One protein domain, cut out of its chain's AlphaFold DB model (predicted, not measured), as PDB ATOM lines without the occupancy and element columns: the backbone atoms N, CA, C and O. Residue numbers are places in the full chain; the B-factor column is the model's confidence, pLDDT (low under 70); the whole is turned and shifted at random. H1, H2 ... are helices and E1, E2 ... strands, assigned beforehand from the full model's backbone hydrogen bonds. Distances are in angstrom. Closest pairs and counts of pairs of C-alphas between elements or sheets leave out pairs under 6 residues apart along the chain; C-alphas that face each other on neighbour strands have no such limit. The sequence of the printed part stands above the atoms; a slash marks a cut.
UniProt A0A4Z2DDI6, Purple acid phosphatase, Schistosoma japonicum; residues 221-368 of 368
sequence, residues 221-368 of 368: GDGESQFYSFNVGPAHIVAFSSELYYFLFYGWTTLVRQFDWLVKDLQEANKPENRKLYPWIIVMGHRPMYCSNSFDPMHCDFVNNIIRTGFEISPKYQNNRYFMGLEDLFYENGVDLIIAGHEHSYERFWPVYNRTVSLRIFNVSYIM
ATOM      1  N   GLY A 221      -7.699  19.443  29.269       85.81
ATOM      2  CA  GLY A 221      -8.988  18.846  28.933       85.81
ATOM      3  C   GLY A 221     -10.203  19.584  29.499       85.81
ATOM      4  O   GLY A 221     -10.390  20.784  29.283       85.81
ATOM      5  N   ASP A 222     -11.062  18.854  30.205       90.56
ATOM      6  CA  ASP A 222     -12.279  19.388  30.823       90.56
ATOM      7  C   ASP A 222     -12.066  20.049  32.192       90.56
ATOM      8  O   ASP A 222     -12.981  20.713  32.691       90.56
ATOM      9  N   GLY A 223     -10.877  19.885  32.783       89.81
ATOM     10  CA  GLY A 223     -10.557  20.296  34.152       89.81
ATOM     11  C   GLY A 223     -11.143  19.386  35.242       89.81
ATOM     12  O   GLY A 223     -10.941  19.652  36.427       89.81
ATOM     13  N   GLU A 224     -11.845  18.314  34.865       92.81
ATOM     14  CA  GLU A 224     -12.425  17.301  35.759       92.81
ATOM     15  C   GLU A 224     -11.888  15.887  35.472       92.81
ATOM     16  O   GLU A 224     -12.332  14.915  36.082       92.81
ATOM     17  N   SER A 225     -10.874  15.784  34.610       95.88
ATOM     18  CA  SER A 225     -10.176  14.559  34.210       95.88
ATOM     19  C   SER A 225     -10.982  13.588  33.340       95.88
ATOM     20  O   SER A 225     -10.514  12.470  33.122       95.88
ATOM     21  N   GLN A 226     -12.178  13.946  32.851       96.50
ATOM     22  CA  GLN A 226     -12.994  13.005  32.063       96.50
ATOM     23  C   GLN A 226     -12.516  12.878  30.613       96.50
ATOM     24  O   GLN A 226     -12.701  11.827  30.004       96.50
ATOM     25  N   PHE A 227     -11.892  13.920  30.064       98.06
ATOM     26  CA  PHE A 227     -11.221  13.866  28.769       98.06
ATOM     27  C   PHE A 227     -10.044  14.829  28.729       98.06
ATOM     28  O   PHE A 227     -10.125  15.910  29.308       98.06
ATOM     29  N   TYR A 228      -8.960  14.420  28.076       98.38
ATOM     30  CA  TYR A 228      -7.703  15.159  27.989       98.38
ATOM     31  C   TYR A 228      -6.737  14.531  26.976       98.38
ATOM     32  O   TYR A 228      -6.959  13.420  26.503       98.38
ATOM     33  N   SER A 229      -5.637  15.219  26.668       98.00
ATOM     34  CA  SER A 229      -4.562  14.703  25.822       98.00
ATOM     35  C   SER A 229      -3.186  15.088  26.368       98.00
ATOM     36  O   SER A 229      -3.047  16.019  27.166       98.00
ATOM     37  N   PHE A 230      -2.156  14.341  25.977       97.06
ATOM     38  CA  PHE A 230      -0.760  14.630  26.304       97.06
ATOM     39  C   PHE A 230       0.187  13.984  25.287       97.06
ATOM     40  O   PHE A 230      -0.155  13.014  24.614       97.06
ATOM     41  N   ASN A 231       1.407  14.512  25.195       96.81
ATOM     42  CA  ASN A 231       2.461  13.949  24.352       96.81
ATOM     43  C   ASN A 231       3.500  13.226  25.209       96.81
ATOM     44  O   ASN A 231       3.942  13.776  26.217       96.81
ATOM     45  N   VAL A 232       3.939  12.039  24.791       96.81
ATOM     46  CA  VAL A 232       5.022  11.280  25.433       96.81
ATOM     47  C   VAL A 232       5.802  10.483  24.387       96.81
ATOM     48  O   VAL A 232       5.235   9.702  23.626       96.81
ATOM     49  N   GLY A 233       7.120  10.694  24.319       96.75
ATOM     50  CA  GLY A 233       7.929  10.133  23.231       96.75
ATOM     51  C   GLY A 233       7.319  10.482  21.859       96.75
ATOM     52  O   GLY A 233       6.937  11.634  21.664       96.75
ATOM     53  N   PRO A 234       7.187   9.532  20.919       97.69
ATOM     54  CA  PRO A 234       6.613   9.763  19.596       97.69
ATOM     55  C   PRO A 234       5.078   9.676  19.572       97.69
ATOM     56  O   PRO A 234       4.503   9.578  18.488       97.69
ATOM     57  N   ALA A 235       4.410   9.645  20.729       97.94
ATOM     58  CA  ALA A 235       2.967   9.460  20.815       97.94
ATOM     59  C   ALA A 235       2.253  10.719  21.313       97.94
ATOM     60  O   ALA A 235       2.644  11.314  22.319       97.94
ATOM     61  N   HIS A 236       1.175  11.070  20.621       98.25
ATOM     62  CA  HIS A 236       0.099  11.911  21.117       98.25
ATOM     63  C   HIS A 236      -1.019  10.990  21.618       98.25
ATOM     64  O   HIS A 236      -1.587  10.219  20.841       98.25
ATOM     65  N   ILE A 237      -1.288  11.021  22.922       98.38
ATOM     66  CA  ILE A 237      -2.270  10.154  23.577       98.38
ATOM     67  C   ILE A 237      -3.470  10.994  23.994       98.38
ATOM     68  O   ILE A 237      -3.314  12.022  24.653       98.38
ATOM     69  N   VAL A 238      -4.664  10.522  23.649       98.62
ATOM     70  CA  VAL A 238      -5.943  11.172  23.944       98.62
ATOM     71  C   VAL A 238      -6.798  10.237  24.788       98.62
ATOM     72  O   VAL A 238      -7.107   9.126  24.370       98.62
ATOM     73  N   ALA A 239      -7.225  10.689  25.959       98.56
ATOM     74  CA  ALA A 239      -8.242  10.023  26.757       98.56
ATOM     75  C   ALA A 239      -9.590  10.719  26.541       98.56
ATOM     76  O   ALA A 239      -9.707  11.931  26.732       98.56
ATOM     77  N   PHE A 240     -10.618   9.960  26.172       98.31
ATOM     78  CA  PHE A 240     -11.991  10.453  26.084       98.31
ATOM     79  C   PHE A 240     -12.920   9.611  26.960       98.31
ATOM     80  O   PHE A 240     -12.685   8.428  27.200       98.31
ATOM     81  N   SER A 241     -14.014  10.210  27.422       98.06
ATOM     82  CA  SER A 241     -15.053   9.503  28.161       98.06
ATOM     83  C   SER A 241     -16.079   8.926  27.188       98.06
ATOM     84  O   SER A 241     -16.940   9.654  26.677       98.06
ATOM     85  N   SER A 242     -16.052   7.607  26.985       97.12
ATOM     86  CA  SER A 242     -17.140   6.870  26.319       97.12
ATOM     87  C   SER A 242     -18.472   7.039  27.054       97.12
ATOM     88  O   SER A 242     -19.530   7.093  26.432       97.12
ATOM     89  N   GLU A 243     -18.429   7.232  28.372       97.06
ATOM     90  CA  GLU A 243     -19.626   7.276  29.214       97.06
ATOM     91  C   GLU A 243     -20.506   8.504  28.979       97.06
ATOM     92  O   GLU A 243     -21.708   8.467  29.241       97.06
ATOM     93  N   LEU A 244     -19.968   9.577  28.390       96.12
ATOM     94  CA  LEU A 244     -20.771  10.755  28.054       96.12
ATOM     95  C   LEU A 244     -21.813  10.463  26.964       96.12
ATOM     96  O   LEU A 244     -22.769  11.222  26.827       96.12
ATOM     97  N   TYR A 245     -21.664   9.359  26.225       95.31
ATOM     98  CA  TYR A 245     -22.652   8.894  25.252       95.31
ATOM     99  C   TYR A 245     -23.802   8.100  25.888       95.31
ATOM    100  O   TYR A 245     -24.895   8.057  25.327       95.31
ATOM    101  N   TYR A 246     -23.576   7.503  27.062       94.44
ATOM    102  CA  TYR A 246     -24.524   6.597  27.728       94.44
ATOM    103  C   TYR A 246     -25.202   7.229  28.950       94.44
ATOM    104  O   TYR A 246     -26.348   6.909  29.264       94.44
ATOM    105  N   PHE A 247     -24.546   8.184  29.611       95.31
ATOM    106  CA  PHE A 247     -25.016   8.816  30.846       95.31
ATOM    107  C   PHE A 247     -25.569  10.235  30.618       95.31
ATOM    108  O   PHE A 247     -25.343  11.152  31.409       95.31
ATOM    109  N   LEU A 248     -26.350  10.425  29.545       94.00
ATOM    110  CA  LEU A 248     -26.915  11.729  29.147       94.00
ATOM    111  C   LEU A 248     -27.827  12.378  30.195       94.00
ATOM    112  O   LEU A 248     -28.063  13.587  30.149       94.00
ATOM    113  N   PHE A 249     -28.337  11.603  31.151       94.75
ATOM    114  CA  PHE A 249     -29.141  12.125  32.253       94.75
ATOM    115  C   PHE A 249     -28.341  13.038  33.201       94.75
ATOM    116  O   PHE A 249     -28.948  13.846  33.899       94.75
ATOM    117  N   TYR A 250     -27.001  12.976  33.193       94.31
ATOM    118  CA  TYR A 250     -26.139  13.960  33.863       94.31
ATOM    119  C   TYR A 250     -25.946  15.259  33.064       94.31
ATOM    120  O   TYR A 250     -25.340  16.209  33.560       94.31
ATOM    121  N   GLY A 251     -26.497  15.327  31.851       92.62
ATOM    122  CA  GLY A 251     -26.422  16.471  30.953       92.62
ATOM    123  C   GLY A 251     -25.634  16.161  29.682       92.62
ATOM    124  O   GLY A 251     -24.600  15.503  29.699       92.62
ATOM    125  N   TRP A 252     -26.113  16.691  28.557       93.38
ATOM    126  CA  TRP A 252     -25.506  16.511  27.233       93.38
ATOM    127  C   TRP A 252     -24.449  17.580  26.899       93.38
ATOM    128  O   TRP A 252     -23.723  17.459  25.917       93.38
ATOM    129  N   THR A 253     -24.332  18.634  27.711       94.75
ATOM    130  CA  THR A 253     -23.397  19.743  27.465       94.75
ATOM    131  C   THR A 253     -21.938  19.299  27.545       94.75
ATOM    132  O   THR A 253     -21.129  19.726  26.725       94.75
ATOM    133  N   THR A 254     -21.594  18.420  28.490       93.94
ATOM    134  CA  THR A 254     -20.235  17.870  28.617       93.94
ATOM    135  C   THR A 254     -19.875  16.987  27.426       93.94
ATOM    136  O   THR A 254     -18.755  17.080  26.936       93.94
ATOM    137  N   LEU A 255     -20.825  16.205  26.901       96.06
ATOM    138  CA  LEU A 255     -20.634  15.425  25.674       96.06
ATOM    139  C   LEU A 255     -20.284  16.332  24.485       96.06
ATOM    140  O   LEU A 255     -19.305  16.076  23.790       96.06
ATOM    141  N   VAL A 256     -21.042  17.413  24.277       96.56
ATOM    142  CA  VAL A 256     -20.766  18.365  23.186       96.56
ATOM    143  C   VAL A 256     -19.410  19.034  23.371       96.56
ATOM    144  O   VAL A 256     -18.633  19.112  22.426       96.56
ATOM    145  N   ARG A 257     -19.079  19.451  24.602       97.31
ATOM    146  CA  ARG A 257     -17.754  20.005  24.915       97.31
ATOM    147  C   ARG A 257     -16.633  19.015  24.609       97.31
ATOM    148  O   ARG A 257     -15.627  19.438  24.049       97.31
ATOM    149  N   GLN A 258     -16.800  17.740  24.964       97.56
ATOM    150  CA  GLN A 258     -15.835  16.690  24.646       97.56
ATOM    151  C   GLN A 258     -15.676  16.550  23.136       97.56
ATOM    152  O   GLN A 258     -14.553  16.554  22.653       97.56
ATOM    153  N   PHE A 259     -16.781  16.444  22.394       98.00
ATOM    154  CA  PHE A 259     -16.734  16.264  20.947       98.00
ATOM    155  C   PHE A 259     -16.045  17.448  20.253       98.00
ATOM    156  O   PHE A 259     -15.097  17.248  19.497       98.00
ATOM    157  N   ASP A 260     -16.437  18.684  20.575       97.75
ATOM    158  CA  ASP A 260     -15.829  19.895  20.010       97.75
ATOM    159  C   ASP A 260     -14.342  20.033  20.363       97.75
ATOM    160  O   ASP A 260     -13.549  20.539  19.564       97.75
ATOM    161  N   TRP A 261     -13.961  19.631  21.578       98.31
ATOM    162  CA  TRP A 261     -12.568  19.611  22.014       98.31
ATOM    163  C   TRP A 261     -11.768  18.555  21.246       98.31
ATOM    164  O   TRP A 261     -10.728  18.884  20.682       98.31
ATOM    165  N   LEU A 262     -12.294  17.335  21.145       98.38
ATOM    166  CA  LEU A 262     -11.658  16.197  20.485       98.38
ATOM    167  C   LEU A 262     -11.432  16.457  18.991       98.38
ATOM    168  O   LEU A 262     -10.375  16.127  18.464       98.38
ATOM    169  N   VAL A 263     -12.383  17.120  18.322       98.56
ATOM    170  CA  VAL A 263     -12.215  17.579  16.934       98.56
ATOM    171  C   VAL A 263     -10.984  18.476  16.800       98.56
ATOM    172  O   VAL A 263     -10.166  18.266  15.908       98.56
ATOM    173  N   LYS A 264     -10.832  19.468  17.683       98.44
ATOM    174  CA  LYS A 264      -9.716  20.426  17.623       98.44
ATOM    175  C   LYS A 264      -8.384  19.773  17.974       98.44
ATOM    176  O   LYS A 264      -7.392  20.039  17.305       98.44
ATOM    177  N   ASP A 265      -8.376  18.941  19.009       98.50
ATOM    178  CA  ASP A 265      -7.192  18.239  19.501       98.50
ATOM    179  C   ASP A 265      -6.626  17.291  18.432       98.50
ATOM    180  O   ASP A 265      -5.459  17.400  18.058       98.50
ATOM    181  N   LEU A 266      -7.483  16.468  17.816       98.69
ATOM    182  CA  LEU A 266      -7.077  15.556  16.746       98.69
ATOM    183  C   LEU A 266      -6.646  16.289  15.470       98.69
ATOM    184  O   LEU A 266      -5.664  15.892  14.843       98.69
ATOM    185  N   GLN A 267      -7.330  17.374  15.095       98.56
ATOM    186  CA  GLN A 267      -6.917  18.204  13.959       98.56
ATOM    187  C   GLN A 267      -5.547  18.844  14.191       98.56
ATOM    188  O   GLN A 267      -4.744  18.918  13.261       98.56
ATOM    189  N   GLU A 268      -5.263  19.298  15.416       98.38
ATOM    190  CA  GLU A 268      -3.950  19.815  15.799       98.38
ATOM    191  C   GLU A 268      -2.890  18.715  15.727       98.38
ATOM    192  O   GLU A 268      -1.875  18.882  15.049       98.38
ATOM    193  N   ALA A 269      -3.130  17.575  16.374       98.12
ATOM    194  CA  ALA A 269      -2.197  16.455  16.404       98.12
ATOM    195  C   ALA A 269      -1.888  15.911  15.000       98.12
ATOM    196  O   ALA A 269      -0.748  15.540  14.714       98.12
ATOM    197  N   ASN A 270      -2.873  15.925  14.097       98.00
ATOM    198  CA  ASN A 270      -2.725  15.427  12.734       98.00
ATOM    199  C   ASN A 270      -2.046  16.414  11.763       98.00
ATOM    200  O   ASN A 270      -1.801  16.064  10.605       98.00
ATOM    201  N   LYS A 271      -1.702  17.636  12.193       98.56
ATOM    202  CA  LYS A 271      -0.926  18.553  11.343       98.56
ATOM    203  C   LYS A 271       0.425  17.931  10.961       98.56
ATOM    204  O   LYS A 271       1.065  17.314  11.818       98.56
ATOM    205  N   PRO A 272       0.915  18.113   9.717       97.81
ATOM    206  CA  PRO A 272       2.163  17.497   9.254       97.81
ATOM    207  C   PRO A 272       3.376  17.749  10.163       97.81
ATOM    208  O   PRO A 272       4.194  16.856  10.383       97.81
ATOM    209  N   GLU A 273       3.499  18.956  10.712       97.88
ATOM    210  CA  GLU A 273       4.558  19.350  11.638       97.88
ATOM    211  C   GLU A 273       4.492  18.612  12.982       97.88
ATOM    212  O   GLU A 273       5.537  18.229  13.511       97.88
ATOM    213  N   ASN A 274       3.286  18.350  13.493       98.06
ATOM    214  CA  ASN A 274       3.074  17.626  14.743       98.06
ATOM    215  C   ASN A 274       3.256  16.125  14.530       98.06
ATOM    216  O   ASN A 274       4.016  15.515  15.274       98.06
ATOM    217  N   ARG A 275       2.708  15.552  13.450       97.19
ATOM    218  CA  ARG A 275       2.939  14.150  13.050       97.19
ATOM    219  C   ARG A 275       4.407  13.811  12.810       97.19
ATOM    220  O   ARG A 275       4.818  12.670  12.995       97.19
ATOM    221  N   LYS A 276       5.231  14.787  12.420       97.44
ATOM    222  CA  LYS A 276       6.684  14.592  12.300       97.44
ATOM    223  C   LYS A 276       7.360  14.358  13.658       97.44
ATOM    224  O   LYS A 276       8.392  13.691  13.709       97.44
ATOM    225  N   LEU A 277       6.822  14.934  14.732       97.06
ATOM    226  CA  LEU A 277       7.326  14.773  16.098       97.06
ATOM    227  C   LEU A 277       6.632  13.609  16.813       97.06
ATOM    228  O   LEU A 277       7.303  12.776  17.411       97.06
ATOM    229  N   TYR A 278       5.310  13.537  16.699       97.62
ATOM    230  CA  TYR A 278       4.435  12.563  17.336       97.62
ATOM    231  C   TYR A 278       3.694  11.765  16.254       97.62
ATOM    232  O   TYR A 278       2.526  12.035  15.969       97.62
ATOM    233  N   PRO A 279       4.377  10.836  15.562       97.31
ATOM    234  CA  PRO A 279       3.771  10.082  14.471       97.31
ATOM    235  C   PRO A 279       2.609   9.198  14.918       97.31
ATOM    236  O   PRO A 279       1.762   8.918  14.079       97.31
ATOM    237  N   TRP A 280       2.545   8.791  16.189       98.31
ATOM    238  CA  TRP A 280       1.462   7.963  16.715       98.31
ATOM    239  C   TRP A 280       0.385   8.826  17.369       98.31
ATOM    240  O   TRP A 280       0.664   9.503  18.356       98.31
ATOM    241  N   ILE A 281      -0.848   8.756  16.873       98.69
ATOM    242  CA  ILE A 281      -2.037   9.220  17.590       98.69
ATOM    243  C   ILE A 281      -2.741   8.000  18.172       98.69
ATOM    244  O   ILE A 281      -3.247   7.145  17.442       98.69
ATOM    245  N   ILE A 282      -2.777   7.932  19.497       98.69
ATOM    246  CA  ILE A 282      -3.401   6.850  20.253       98.69
ATOM    247  C   ILE A 282      -4.577   7.439  21.018       98.69
ATOM    248  O   ILE A 282      -4.416   8.415  21.745       98.69
ATOM    249  N   VAL A 283      -5.752   6.834  20.895       98.62
ATOM    250  CA  VAL A 283      -6.922   7.216  21.689       98.62
ATOM    251  C   VAL A 283      -7.279   6.092  22.654       98.62
ATOM    252  O   VAL A 283      -7.200   4.912  22.306       98.62
ATOM    253  N   MET A 284      -7.684   6.447  23.867       98.38
ATOM    254  CA  MET A 284      -8.183   5.518  24.874       98.38
ATOM    255  C   MET A 284      -9.533   5.980  25.421       98.38
ATOM    256  O   MET A 284      -9.730   7.159  25.720       98.38
ATOM    257  N   GLY A 285     -10.459   5.039  25.550       97.94
ATOM    258  CA  GLY A 285     -11.777   5.223  26.152       97.94
ATOM    259  C   GLY A 285     -12.286   3.875  26.641       97.94
ATOM    260  O   GLY A 285     -11.816   2.850  26.169       97.94
ATOM    261  N   HIS A 286     -13.204   3.841  27.602       97.94
ATOM    262  CA  HIS A 286     -13.525   2.584  28.274       97.94
ATOM    263  C   HIS A 286     -14.319   1.606  27.392       97.94
ATOM    264  O   HIS A 286     -13.860   0.492  27.160       97.94
ATOM    265  N   ARG A 287     -15.463   2.024  26.835       95.56
ATOM    266  CA  ARG A 287     -16.297   1.148  25.989       95.56
ATOM    267  C   ARG A 287     -15.718   1.003  24.573       95.56
ATOM    268  O   ARG A 287     -15.375   2.022  23.964       95.56
ATOM    269  N   PRO A 288     -15.662  -0.215  24.005       93.75
ATOM    270  CA  PRO A 288     -15.116  -0.439  22.672       93.75
ATOM    271  C   PRO A 288     -16.103  -0.075  21.555       93.75
ATOM    272  O   PRO A 288     -17.322  -0.176  21.701       93.75
ATOM    273  N   MET A 289     -15.568   0.321  20.394       90.75
ATOM    274  CA  MET A 289     -16.356   0.488  19.157       90.75
ATOM    275  C   MET A 289     -16.652  -0.844  18.462       90.75
ATOM    276  O   MET A 289     -17.624  -0.949  17.713       90.75
ATOM    277  N   TYR A 290     -15.775  -1.821  18.682       90.25
ATOM    278  CA  TYR A 290     -15.777  -3.144  18.080       90.25
ATOM    279  C   TYR A 290     -15.438  -4.170  19.153       90.25
ATOM    280  O   TYR A 290     -14.429  -4.014  19.836       90.25
ATOM    281  N   CYS A 291     -16.246  -5.216  19.263       89.06
ATOM    282  CA  CYS A 291     -15.954  -6.392  20.076       89.06
ATOM    283  C   CYS A 291     -16.662  -7.620  19.493       89.06
ATOM    284  O   CYS A 291     -17.596  -7.478  18.697       89.06
ATOM    285  N   SER A 292     -16.187  -8.816  19.841       86.44
ATOM    286  CA  SER A 292     -16.742 -10.091  19.368       86.44
ATOM    287  C   SER A 292     -17.318 -10.978  20.477       86.44
ATOM    288  O   SER A 292     -17.681 -12.130  20.225       86.44
ATOM    289  N   ASN A 293     -17.457 -10.433  21.688       82.69
ATOM    290  CA  ASN A 293     -18.065 -11.127  22.814       82.69
ATOM    291  C   ASN A 293     -19.560 -11.379  22.586       82.69
ATOM    292  O   ASN A 293     -20.305 -10.512  22.145       82.69
ATOM    293  N   SER A 294     -20.017 -12.581  22.947       77.44
ATOM    294  CA  SER A 294     -21.410 -13.015  22.768       77.44
ATOM    295  C   SER A 294     -22.344 -12.635  23.922       77.44
ATOM    296  O   SER A 294     -23.505 -13.044  23.930       77.44
ATOM    297  N   PHE A 295     -21.829 -11.947  24.944       75.19
ATOM    298  CA  PHE A 295     -22.562 -11.610  26.170       75.19
ATOM    299  C   PHE A 295     -22.775 -10.102  26.355       75.19
ATOM    300  O   PHE A 295     -23.290  -9.703  27.396       75.19
ATOM    301  N   ASP A 296     -22.469  -9.294  25.334       72.56
ATOM    302  CA  ASP A 296     -22.783  -7.866  25.307       72.56
ATOM    303  C   ASP A 296     -23.518  -7.469  24.010       72.56
ATOM    304  O   ASP A 296     -22.913  -7.061  23.008       72.56
ATOM    305  N   PRO A 297     -24.859  -7.570  24.000       67.56
ATOM    306  CA  PRO A 297     -25.634  -7.233  22.816       67.56
ATOM    307  C   PRO A 297     -25.667  -5.724  22.521       67.56
ATOM    308  O   PRO A 297     -26.089  -5.326  21.435       67.56
ATOM    309  N   MET A 298     -25.264  -4.871  23.473       71.44
ATOM    310  CA  MET A 298     -25.308  -3.414  23.325       71.44
ATOM    311  C   MET A 298     -24.047  -2.868  22.648       71.44
ATOM    312  O   MET A 298     -24.139  -1.880  21.912       71.44
ATOM    313  N   HIS A 299     -22.894  -3.500  22.870       77.94
ATOM    314  CA  HIS A 299     -21.603  -3.060  22.338       77.94
ATOM    315  C   HIS A 299     -21.078  -3.943  21.211       77.94
ATOM    316  O   HIS A 299     -20.575  -3.393  20.226       77.94
ATOM    317  N   CYS A 300     -21.229  -5.269  21.314       78.44
ATOM    318  CA  CYS A 300     -20.634  -6.216  20.363       78.44
ATOM    319  C   CYS A 300     -21.590  -6.589  19.232       78.44
ATOM    320  O   CYS A 300     -21.216  -6.540  18.058       78.44
ATOM    321  N   ASP A 301     -22.851  -6.887  19.558       74.19
ATOM    322  CA  ASP A 301     -23.831  -7.288  18.539       74.19
ATOM    323  C   ASP A 301     -24.447  -6.087  17.808       74.19
ATOM    324  O   ASP A 301     -24.934  -6.204  16.674       74.19
ATOM    325  N   PHE A 302     -24.443  -4.907  18.439       76.25
ATOM    326  CA  PHE A 302     -25.088  -3.731  17.878       76.25
ATOM    327  C   PHE A 302     -24.222  -3.080  16.799       76.25
ATOM    328  O   PHE A 302     -23.279  -2.336  17.065       76.25
ATOM    329  N   VAL A 303     -24.609  -3.309  15.540       76.88
ATOM    330  CA  VAL A 303     -23.921  -2.756  14.366       76.88
ATOM    331  C   VAL A 303     -23.711  -1.248  14.497       76.88
ATOM    332  O   VAL A 303     -22.624  -0.769  14.194       76.88
ATOM    333  N   ASN A 304     -24.710  -0.504  14.977       78.06
ATOM    334  CA  ASN A 304     -24.654   0.951  15.132       78.06
ATOM    335  C   ASN A 304     -24.293   1.367  16.563       78.06
ATOM    336  O   ASN A 304     -25.000   2.161  17.178       78.06
ATOM    337  N   ASN A 305     -23.219   0.792  17.112       86.56
ATOM    338  CA  ASN A 305     -22.669   1.188  18.406       86.56
ATOM    339  C   ASN A 305     -22.584   2.729  18.508       86.56
ATOM    340  O   ASN A 305     -21.992   3.386  17.650       86.56
ATOM    341  N   ILE A 306     -23.199   3.303  19.548       90.75
ATOM    342  CA  ILE A 306     -23.452   4.747  19.642       90.75
ATOM    343  C   ILE A 306     -22.171   5.582  19.708       90.75
ATOM    344  O   ILE A 306     -22.167   6.696  19.196       90.75
ATOM    345  N   ILE A 307     -21.073   5.060  20.268       93.19
ATOM    346  CA  ILE A 307     -19.788   5.776  20.244       93.19
ATOM    347  C   ILE A 307     -19.156   5.734  18.850       93.19
ATOM    348  O   ILE A 307     -18.488   6.680  18.445       93.19
ATOM    349  N   ARG A 308     -19.402   4.659  18.089       92.88
ATOM    350  CA  ARG A 308     -18.888   4.473  16.730       92.88
ATOM    351  C   ARG A 308     -19.638   5.370  15.748       92.88
ATOM    352  O   ARG A 308     -19.030   6.231  15.119       92.88
ATOM    353  N   THR A 309     -20.957   5.189  15.644       91.81
ATOM    354  CA  THR A 309     -21.795   5.881  14.652       91.81
ATOM    355  C   THR A 309     -22.316   7.226  15.129       91.81
ATOM    356  O   THR A 309     -22.548   8.095  14.300       91.81
ATOM    357  N   GLY A 310     -22.492   7.430  16.434       92.56
ATOM    358  CA  GLY A 310     -23.124   8.624  16.997       92.56
ATOM    359  C   GLY A 310     -24.637   8.482  17.184       92.56
ATOM    360  O   GLY A 310     -25.222   7.414  16.995       92.56
ATOM    361  N   PHE A 311     -25.281   9.591  17.549       90.56
ATOM    362  CA  PHE A 311     -26.722   9.683  17.776       90.56
ATOM    363  C   PHE A 311     -27.476   9.835  16.459       90.56
ATOM    364  O   PHE A 311     -27.208  10.759  15.691       90.56
ATOM    365  N   GLU A 312     -28.451   8.965  16.213       85.25
ATOM    366  CA  GLU A 312     -29.327   9.071  15.049       85.25
ATOM    367  C   GLU A 312     -30.277  10.268  15.195       85.25
ATOM    368  O   GLU A 312     -31.043  10.360  16.153       85.25
ATOM    369  N   ILE A 313     -30.240  11.191  14.233       78.25
ATOM    370  CA  ILE A 313     -31.074  12.404  14.214       78.25
ATOM    371  C   ILE A 313     -32.159  12.366  13.130       78.25
ATOM    372  O   ILE A 313     -32.858  13.361  12.938       78.25
ATOM    373  N   SER A 314     -32.318  11.252  12.401       70.12
ATOM    374  CA  SER A 314     -33.325  11.171  11.338       70.12
ATOM    375  C   SER A 314     -34.665  10.602  11.824       70.12
ATOM    376  O   SER A 314     -34.728   9.458  12.277       70.12
ATOM    377  N   PRO A 315     -35.780  11.341  11.679       56.47
ATOM    378  CA  PRO A 315     -37.103  10.795  11.898       56.47
ATOM    379  C   PRO A 315     -37.544   9.989  10.668       56.47
ATOM    380  O   PRO A 315     -38.006  10.531   9.667       56.47
ATOM    381  N   LYS A 316     -37.440   8.665  10.788       54.78
ATOM    382  CA  LYS A 316     -38.242   7.616  10.129       54.78
ATOM    383  C   LYS A 316     -38.322   7.524   8.588       54.78
ATOM    384  O   LYS A 316     -38.739   6.459   8.148       54.78
ATOM    385  N   TYR A 317     -37.940   8.514   7.764       52.91
ATOM    386  CA  TYR A 317     -38.154   8.431   6.296       52.91
ATOM    387  C   TYR A 317     -37.136   9.112   5.350       52.91
ATOM    388  O   TYR A 317     -37.388   9.140   4.148       52.91
ATOM    389  N   GLN A 318     -35.975   9.607   5.797       50.06
ATOM    390  CA  GLN A 318     -34.886  10.025   4.885       50.06
ATOM    391  C   GLN A 318     -33.515   9.723   5.500       50.06
ATOM    392  O   GLN A 318     -33.375   9.873   6.705       50.06
ATOM    393  N   ASN A 319     -32.544   9.282   4.682       61.28
ATOM    394  CA  ASN A 319     -31.159   8.891   5.019       61.28
ATOM    395  C   ASN A 319     -30.748   9.113   6.485       61.28
ATOM    396  O   ASN A 319     -30.604  10.264   6.901       61.28
ATOM    397  N   ASN A 320     -30.528   8.026   7.235       64.88
ATOM    398  CA  ASN A 320     -30.051   8.078   8.617       64.88
ATOM    399  C   ASN A 320     -28.841   9.012   8.712       64.88
ATOM    400  O   ASN A 320     -27.783   8.745   8.142       64.88
ATOM    401  N   ARG A 321     -29.028  10.143   9.392       74.62
ATOM    402  CA  ARG A 321     -27.952  11.062   9.748       74.62
ATOM    403  C   ARG A 321     -27.581  10.763  11.183       74.62
ATOM    404  O   ARG A 321     -28.470  10.681  12.030       74.62
ATOM    405  N   TYR A 322     -26.290  10.630  11.431       84.56
ATOM    406  CA  TYR A 322     -25.755  10.465  12.767       84.56
ATOM    407  C   TYR A 322     -24.942  11.697  13.152       84.56
ATOM    408  O   TYR A 322     -24.367  12.366  12.292       84.56
ATOM    409  N   PHE A 323     -24.934  12.022  14.438       88.19
ATOM    410  CA  PHE A 323     -24.206  13.158  14.983       88.19
ATOM    411  C   PHE A 323     -23.311  12.708  16.139       88.19
ATOM    412  O   PHE A 323     -23.707  11.864  16.941       88.19
ATOM    413  N   MET A 324     -22.112  13.290  16.223       93.31
ATOM    414  CA  MET A 324     -21.079  12.955  17.212       93.31
ATOM    415  C   MET A 324     -20.569  11.504  17.155       93.31
ATOM    416  O   MET A 324     -20.166  10.957  18.171       93.31
ATOM    417  N   GLY A 325     -20.571  10.859  15.986       94.75
ATOM    418  CA  GLY A 325     -19.876   9.577  15.819       94.75
ATOM    419  C   GLY A 325     -18.362   9.766  15.890       94.75
ATOM    420  O   GLY A 325     -17.828  10.694  15.281       94.75
ATOM    421  N   LEU A 326     -17.668   8.912  16.642       96.81
ATOM    422  CA  LEU A 326     -16.221   9.032  16.822       96.81
ATOM    423  C   LEU A 326     -15.417   8.283  15.759       96.81
ATOM    424  O   LEU A 326     -14.268   8.640  15.529       96.81
ATOM    425  N   GLU A 327     -15.982   7.271  15.094       95.38
ATOM    426  CA  GLU A 327     -15.213   6.478  14.127       95.38
ATOM    427  C   GLU A 327     -14.765   7.304  12.917       95.38
ATOM    428  O   GLU A 327     -13.586   7.279  12.565       95.38
ATOM    429  N   ASP A 328     -15.681   8.064  12.310       94.00
ATOM    430  CA  ASP A 328     -15.350   8.943  11.183       94.00
ATOM    431  C   ASP A 328     -14.340  10.010  11.610       94.00
ATOM    432  O   ASP A 328     -13.339  10.226  10.930       94.00
ATOM    433  N   LEU A 329     -14.539  10.603  12.792       96.75
ATOM    434  CA  LEU A 329     -13.616  11.586  13.350       96.75
ATOM    435  C   LEU A 329     -12.200  11.010  13.513       96.75
ATOM    436  O   LEU A 329     -11.217  11.654  13.140       96.75
ATOM    437  N   PHE A 330     -12.089   9.801  14.065       97.44
ATOM    438  CA  PHE A 330     -10.816   9.116  14.276       97.44
ATOM    439  C   PHE A 330     -10.153   8.737  12.954       97.44
ATOM    440  O   PHE A 330      -8.956   8.969  12.781       97.44
ATOM    441  N   TYR A 331     -10.928   8.224  12.001       95.12
ATOM    442  CA  TYR A 331     -10.437   7.858  10.680       95.12
ATOM    443  C   TYR A 331      -9.917   9.068   9.893       95.12
ATOM    444  O   TYR A 331      -8.813   9.023   9.344       95.12
ATOM    445  N   GLU A 332     -10.674  10.167   9.861       95.25
ATOM    446  CA  GLU A 332     -10.312  11.391   9.135       95.25
ATOM    447  C   GLU A 332      -9.062  12.072   9.705       95.25
ATOM    448  O   GLU A 332      -8.286  12.670   8.956       95.25
ATOM    449  N   ASN A 333      -8.828  11.940  11.015       97.31
ATOM    450  CA  ASN A 333      -7.644  12.485  11.685       97.31
ATOM    451  C   ASN A 333      -6.503  11.461  11.851       97.31
ATOM    452  O   ASN A 333      -5.487  11.751  12.483       97.31
ATOM    453  N   GLY A 334      -6.639  10.280  11.241       95.44
ATOM    454  CA  GLY A 334      -5.587   9.269  11.161       95.44
ATOM    455  C   GLY A 334      -5.217   8.619  12.493       95.44
ATOM    456  O   GLY A 334      -4.058   8.267  12.670       95.44
ATOM    457  N   VAL A 335      -6.141   8.494  13.446       97.56
ATOM    458  CA  VAL A 335      -5.881   7.765  14.700       97.56
ATOM    459  C   VAL A 335      -5.322   6.372  14.384       97.56
ATOM    460  O   VAL A 335      -5.927   5.615  13.626       97.56
ATOM    461  N   ASP A 336      -4.165   6.045  14.961       96.19
ATOM    462  CA  ASP A 336      -3.415   4.828  14.637       96.19
ATOM    463  C   ASP A 336      -3.823   3.644  15.517       96.19
ATOM    464  O   ASP A 336      -3.806   2.494  15.076       96.19
ATOM    465  N   LEU A 337      -4.185   3.922  16.773       97.06
ATOM    466  CA  LEU A 337      -4.570   2.913  17.753       97.06
ATOM    467  C   LEU A 337      -5.719   3.421  18.627       97.06
ATOM    468  O   LEU A 337      -5.654   4.517  19.180       97.06
ATOM    469  N   ILE A 338      -6.740   2.582  18.780       97.31
ATOM    470  CA  ILE A 338      -7.829   2.761  19.739       97.31
ATOM    471  C   ILE A 338      -7.662   1.685  20.806       97.31
ATOM    472  O   ILE A 338      -7.577   0.500  20.482       97.31
ATOM    473  N   ILE A 339      -7.615   2.098  22.066       98.06
ATOM    474  CA  ILE A 339      -7.506   1.214  23.224       98.06
ATOM    475  C   ILE A 339      -8.809   1.309  24.014       98.06
ATOM    476  O   ILE A 339      -9.249   2.410  24.345       98.06
ATOM    477  N   ALA A 340      -9.401   0.157  24.320       96.50
ATOM    478  CA  ALA A 340     -10.615   0.055  25.117       96.50
ATOM    479  C   ALA A 340     -10.523  -1.063  26.160       96.50
ATOM    480  O   ALA A 340      -9.718  -1.983  26.007       96.50
ATOM    481  N   GLY A 341     -11.323  -0.930  27.218       95.25
ATOM    482  CA  GLY A 341     -11.568  -1.952  28.237       95.25
ATOM    483  C   GLY A 341     -12.995  -2.479  28.096       95.25
ATOM    484  O   GLY A 341     -13.430  -2.766  26.977       95.25
ATOM    485  N   HIS A 342     -13.721  -2.536  29.216       95.69
ATOM    486  CA  HIS A 342     -15.135  -2.905  29.362       95.69
ATOM    487  C   HIS A 342     -15.431  -4.383  29.108       95.69
ATOM    488  O   HIS A 342     -16.058  -5.069  29.912       95.69
ATOM    489  N   GLU A 343     -14.954  -4.891  27.980       93.44
ATOM    490  CA  GLU A 343     -15.030  -6.296  27.634       93.44
ATOM    491  C   GLU A 343     -13.897  -7.043  28.338       93.44
ATOM    492  O   GLU A 343     -12.717  -6.766  28.113       93.44
ATOM    493  N   HIS A 344     -14.239  -8.011  29.192       93.06
ATOM    494  CA  HIS A 344     -13.285  -8.740  30.048       93.06
ATOM    495  C   HIS A 344     -12.539  -9.841  29.284       93.06
ATOM    496  O   HIS A 344     -12.514 -11.015  29.653       93.06
ATOM    497  N   SER A 345     -11.940  -9.444  28.170       92.25
ATOM    498  CA  SER A 345     -11.243 -10.284  27.207       92.25
ATOM    499  C   SER A 345     -10.231  -9.449  26.433       92.25
ATOM    500  O   SER A 345     -10.422  -8.254  26.228       92.25
ATOM    501  N   TYR A 346      -9.174 -10.085  25.933       94.31
ATOM    502  CA  TYR A 346      -8.260  -9.426  25.005       94.31
ATOM    503  C   TYR A 346      -8.663  -9.707  23.557       94.31
ATOM    504  O   TYR A 346      -8.646 -10.857  23.113       94.31
ATOM    505  N   GLU A 347      -8.938  -8.643  22.806       94.38
ATOM    506  CA  GLU A 347      -9.160  -8.688  21.365       94.38
ATOM    507  C   GLU A 347      -8.239  -7.698  20.647       94.38
ATOM    508  O   GLU A 347      -7.932  -6.614  21.144       94.38
ATOM    509  N   ARG A 348      -7.794  -8.065  19.441       94.50
ATOM    510  CA  ARG A 348      -7.013  -7.185  18.570       94.50
ATOM    511  C   ARG A 348      -7.482  -7.330  17.136       94.50
ATOM    512  O   ARG A 348      -7.442  -8.420  16.567       94.50
ATOM    513  N   PHE A 349      -7.865  -6.209  16.548       90.69
ATOM    514  CA  PHE A 349      -8.391  -6.157  15.194       90.69
ATOM    515  C   PHE A 349      -7.293  -5.843  14.176       90.69
ATOM    516  O   PHE A 349      -6.282  -5.206  14.479       90.69
ATOM    517  N   TRP A 350      -7.523  -6.273  12.936       91.75
ATOM    518  CA  TRP A 350      -6.886  -5.636  11.785       91.75
ATOM    519  C   TRP A 350      -7.282  -4.152  11.734       91.75
ATOM    520  O   TRP A 350      -8.339  -3.807  12.270       91.75
ATOM    521  N   PRO A 351      -6.512  -3.282  11.052       92.56
ATOM    522  CA  PRO A 351      -6.976  -1.931  10.762       92.56
ATOM    523  C   PRO A 351      -8.376  -1.996  10.148       92.56
ATOM    524  O   PRO A 351      -8.591  -2.668   9.137       92.56
ATOM    525  N   VAL A 352      -9.342  -1.354  10.792       91.50
ATOM    526  CA  VAL A 352     -10.761  -1.474  10.464       91.50
ATOM    527  C   VAL A 352     -11.373  -0.087  10.399       91.50
ATOM    528  O   VAL A 352     -11.061   0.781  11.209       91.50
ATOM    529  N   TYR A 353     -12.224   0.117   9.405       92.62
ATOM    530  CA  TYR A 353     -13.054   1.302   9.294       92.62
ATOM    531  C   TYR A 353     -14.400   0.896   8.711       92.62
ATOM    532  O   TYR A 353     -14.460   0.163   7.718       92.62
ATOM    533  N   ASN A 354     -15.478   1.336   9.352       91.31
ATOM    534  CA  ASN A 354     -16.849   1.018   8.980       91.31
ATOM    535  C   ASN A 354     -17.049  -0.494   8.754       91.31
ATOM    536  O   ASN A 354     -17.514  -0.943   7.701       91.31
ATOM    537  N   ARG A 355     -16.605  -1.295   9.735       89.94
ATOM    538  CA  ARG A 355     -16.671  -2.772   9.745       89.94
ATOM    539  C   ARG A 355     -15.976  -3.458   8.566       89.94
ATOM    540  O   ARG A 355     -16.192  -4.643   8.324       89.94
ATOM    541  N   THR A 356     -15.135  -2.730   7.842       90.81
ATOM    542  CA  THR A 356     -14.372  -3.242   6.711       90.81
ATOM    543  C   THR A 356     -12.898  -3.181   7.060       90.81
ATOM    544  O   THR A 356     -12.396  -2.146   7.499       90.81
ATOM    545  N   VAL A 357     -12.191  -4.296   6.871       90.50
ATOM    546  CA  VAL A 357     -10.737  -4.313   7.032       90.50
ATOM    547  C   VAL A 357     -10.135  -3.361   6.003       90.50
ATOM    548  O   VAL A 357     -10.308  -3.524   4.795       90.50
ATOM    549  N   SER A 358      -9.450  -2.341   6.498       77.38
ATOM    550  CA  SER A 358      -8.775  -1.349   5.686       77.38
ATOM    551  C   SER A 358      -7.366  -1.839   5.377       77.38
ATOM    552  O   SER A 358      -6.567  -2.090   6.273       77.38
ATOM    553  N   LEU A 359      -7.030  -1.922   4.090       61.62
ATOM    554  CA  LEU A 359      -5.655  -2.153   3.633       61.62
ATOM    555  C   LEU A 359      -4.803  -0.874   3.668       61.62
ATOM    556  O   LEU A 359      -3.674  -0.892   3.173       61.62
ATOM    557  N   ARG A 360      -5.314   0.251   4.204       55.09
ATOM    558  CA  ARG A 360      -4.492   1.451   4.412       55.09
ATOM    559  C   ARG A 360      -3.449   1.157   5.484       55.09
ATOM    560  O   ARG A 360      -3.673   1.359   6.670       55.09
ATOM    561  N   ILE A 361      -2.289   0.712   5.023       47.97
ATOM    562  CA  ILE A 361      -1.033   0.843   5.740       47.97
ATOM    563  C   ILE A 361      -0.732   2.345   5.732       47.97
ATOM    564  O   ILE A 361      -0.236   2.879   4.739       47.97
ATOM    565  N   PHE A 362      -1.097   3.063   6.795       48.69
ATOM    566  CA  PHE A 362      -0.442   4.340   7.062       48.69
ATOM    567  C   PHE A 362       1.049   4.013   7.216       48.69
ATOM    568  O   PHE A 362       1.393   3.075   7.925       48.69
ATOM    569  N   ASN A 363       1.909   4.676   6.440       34.91
ATOM    570  CA  ASN A 363       3.332   4.364   6.257       34.91
ATOM    571  C   ASN A 363       4.124   4.236   7.575       34.91
ATOM    572  O   ASN A 363       4.858   5.150   7.946       34.91
ATOM    573  N   VAL A 364       4.055   3.088   8.243       34.81
ATOM    574  CA  VAL A 364       4.958   2.723   9.333       34.81
ATOM    575  C   VAL A 364       5.288   1.245   9.187       34.81
ATOM    576  O   VAL A 364       4.474   0.357   9.428       34.81
ATOM    577  N   SER A 365       6.505   0.988   8.722       25.88
ATOM    578  CA  SER A 365       7.129  -0.326   8.744       25.88
ATOM    579  C   SER A 365       7.093  -0.871  10.174       25.88
ATOM    580  O   SER A 365       7.664  -0.262  11.077       25.88
ATOM    581  N   TYR A 366       6.422  -2.002  10.381       28.19
ATOM    582  CA  TYR A 366       6.415  -2.704  11.663       28.19
ATOM    583  C   TYR A 366       7.842  -3.114  12.055       28.19
ATOM    584  O   TYR A 366       8.529  -3.788  11.287       28.19
ATOM    585  N   ILE A 367       8.255  -2.770  13.272       25.61
ATOM    586  CA  ILE A 367       9.226  -3.558  14.035       25.61
ATOM    587  C   ILE A 367       8.498  -3.979  15.315       25.61
ATOM    588  O   ILE A 367       7.857  -3.145  15.951       25.61
ATOM    589  N   MET A 368       8.531  -5.294  15.563       28.56
ATOM    590  CA  MET A 368       7.920  -6.016  16.689       28.56
ATOM    591  C   MET A 368       8.328  -5.483  18.055       28.56
ATOM    592  O   MET A 368       9.500  -5.059  18.187       28.56
TER     593      MET A 368
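This is residues 221 to 368 of the 368 residues of the protein "Purple acid phosphatase" of Schistosoma japonicum (UniProt A0A4Z2DDI6). With little regular structure, this domain is a small sheet with long helix H2 along one face and long loops round about. The printed part has 148 residues, 54 in named elements: E1, E2, H1, H2, H3, E3, H4, H5, E4. The mixed sheet runs E1, E2, E3, E4; the class is mixed. It is compact, radius of gyration of the C-alphas 15.8 A, spanning 45 by 35 by 34 A.

E1, residues 228 to 232, begins at C-alpha (-7.703, 15.159, 27.989). E2 is 235 to 239, H1 242 to 245, H2 253 to 269, 24.1 A long, H3 272 to 275, E3 280 to 284, H4 306 to 309, H5 326 to 332, E4 337 to 339.

E1 and E2 form an antiparallel hairpin; N 230 and O 237 are 2.9 A apart. H2 is on the sheet, over E2, at a height of 9.4 A. H3 and H5 only graze the sheet. H4 touches H5, closest C-alphas Arg 308 and Glu 327, 4.9 A. H1 only just touches H2 and H4, 3 pairs of C-alphas within 8 A each.

The printed part has no cut. Links E3 to H4 and H4 to H5 are long. Residues 297, 315 to 320 and 359 to 368 have pLDDT under 70.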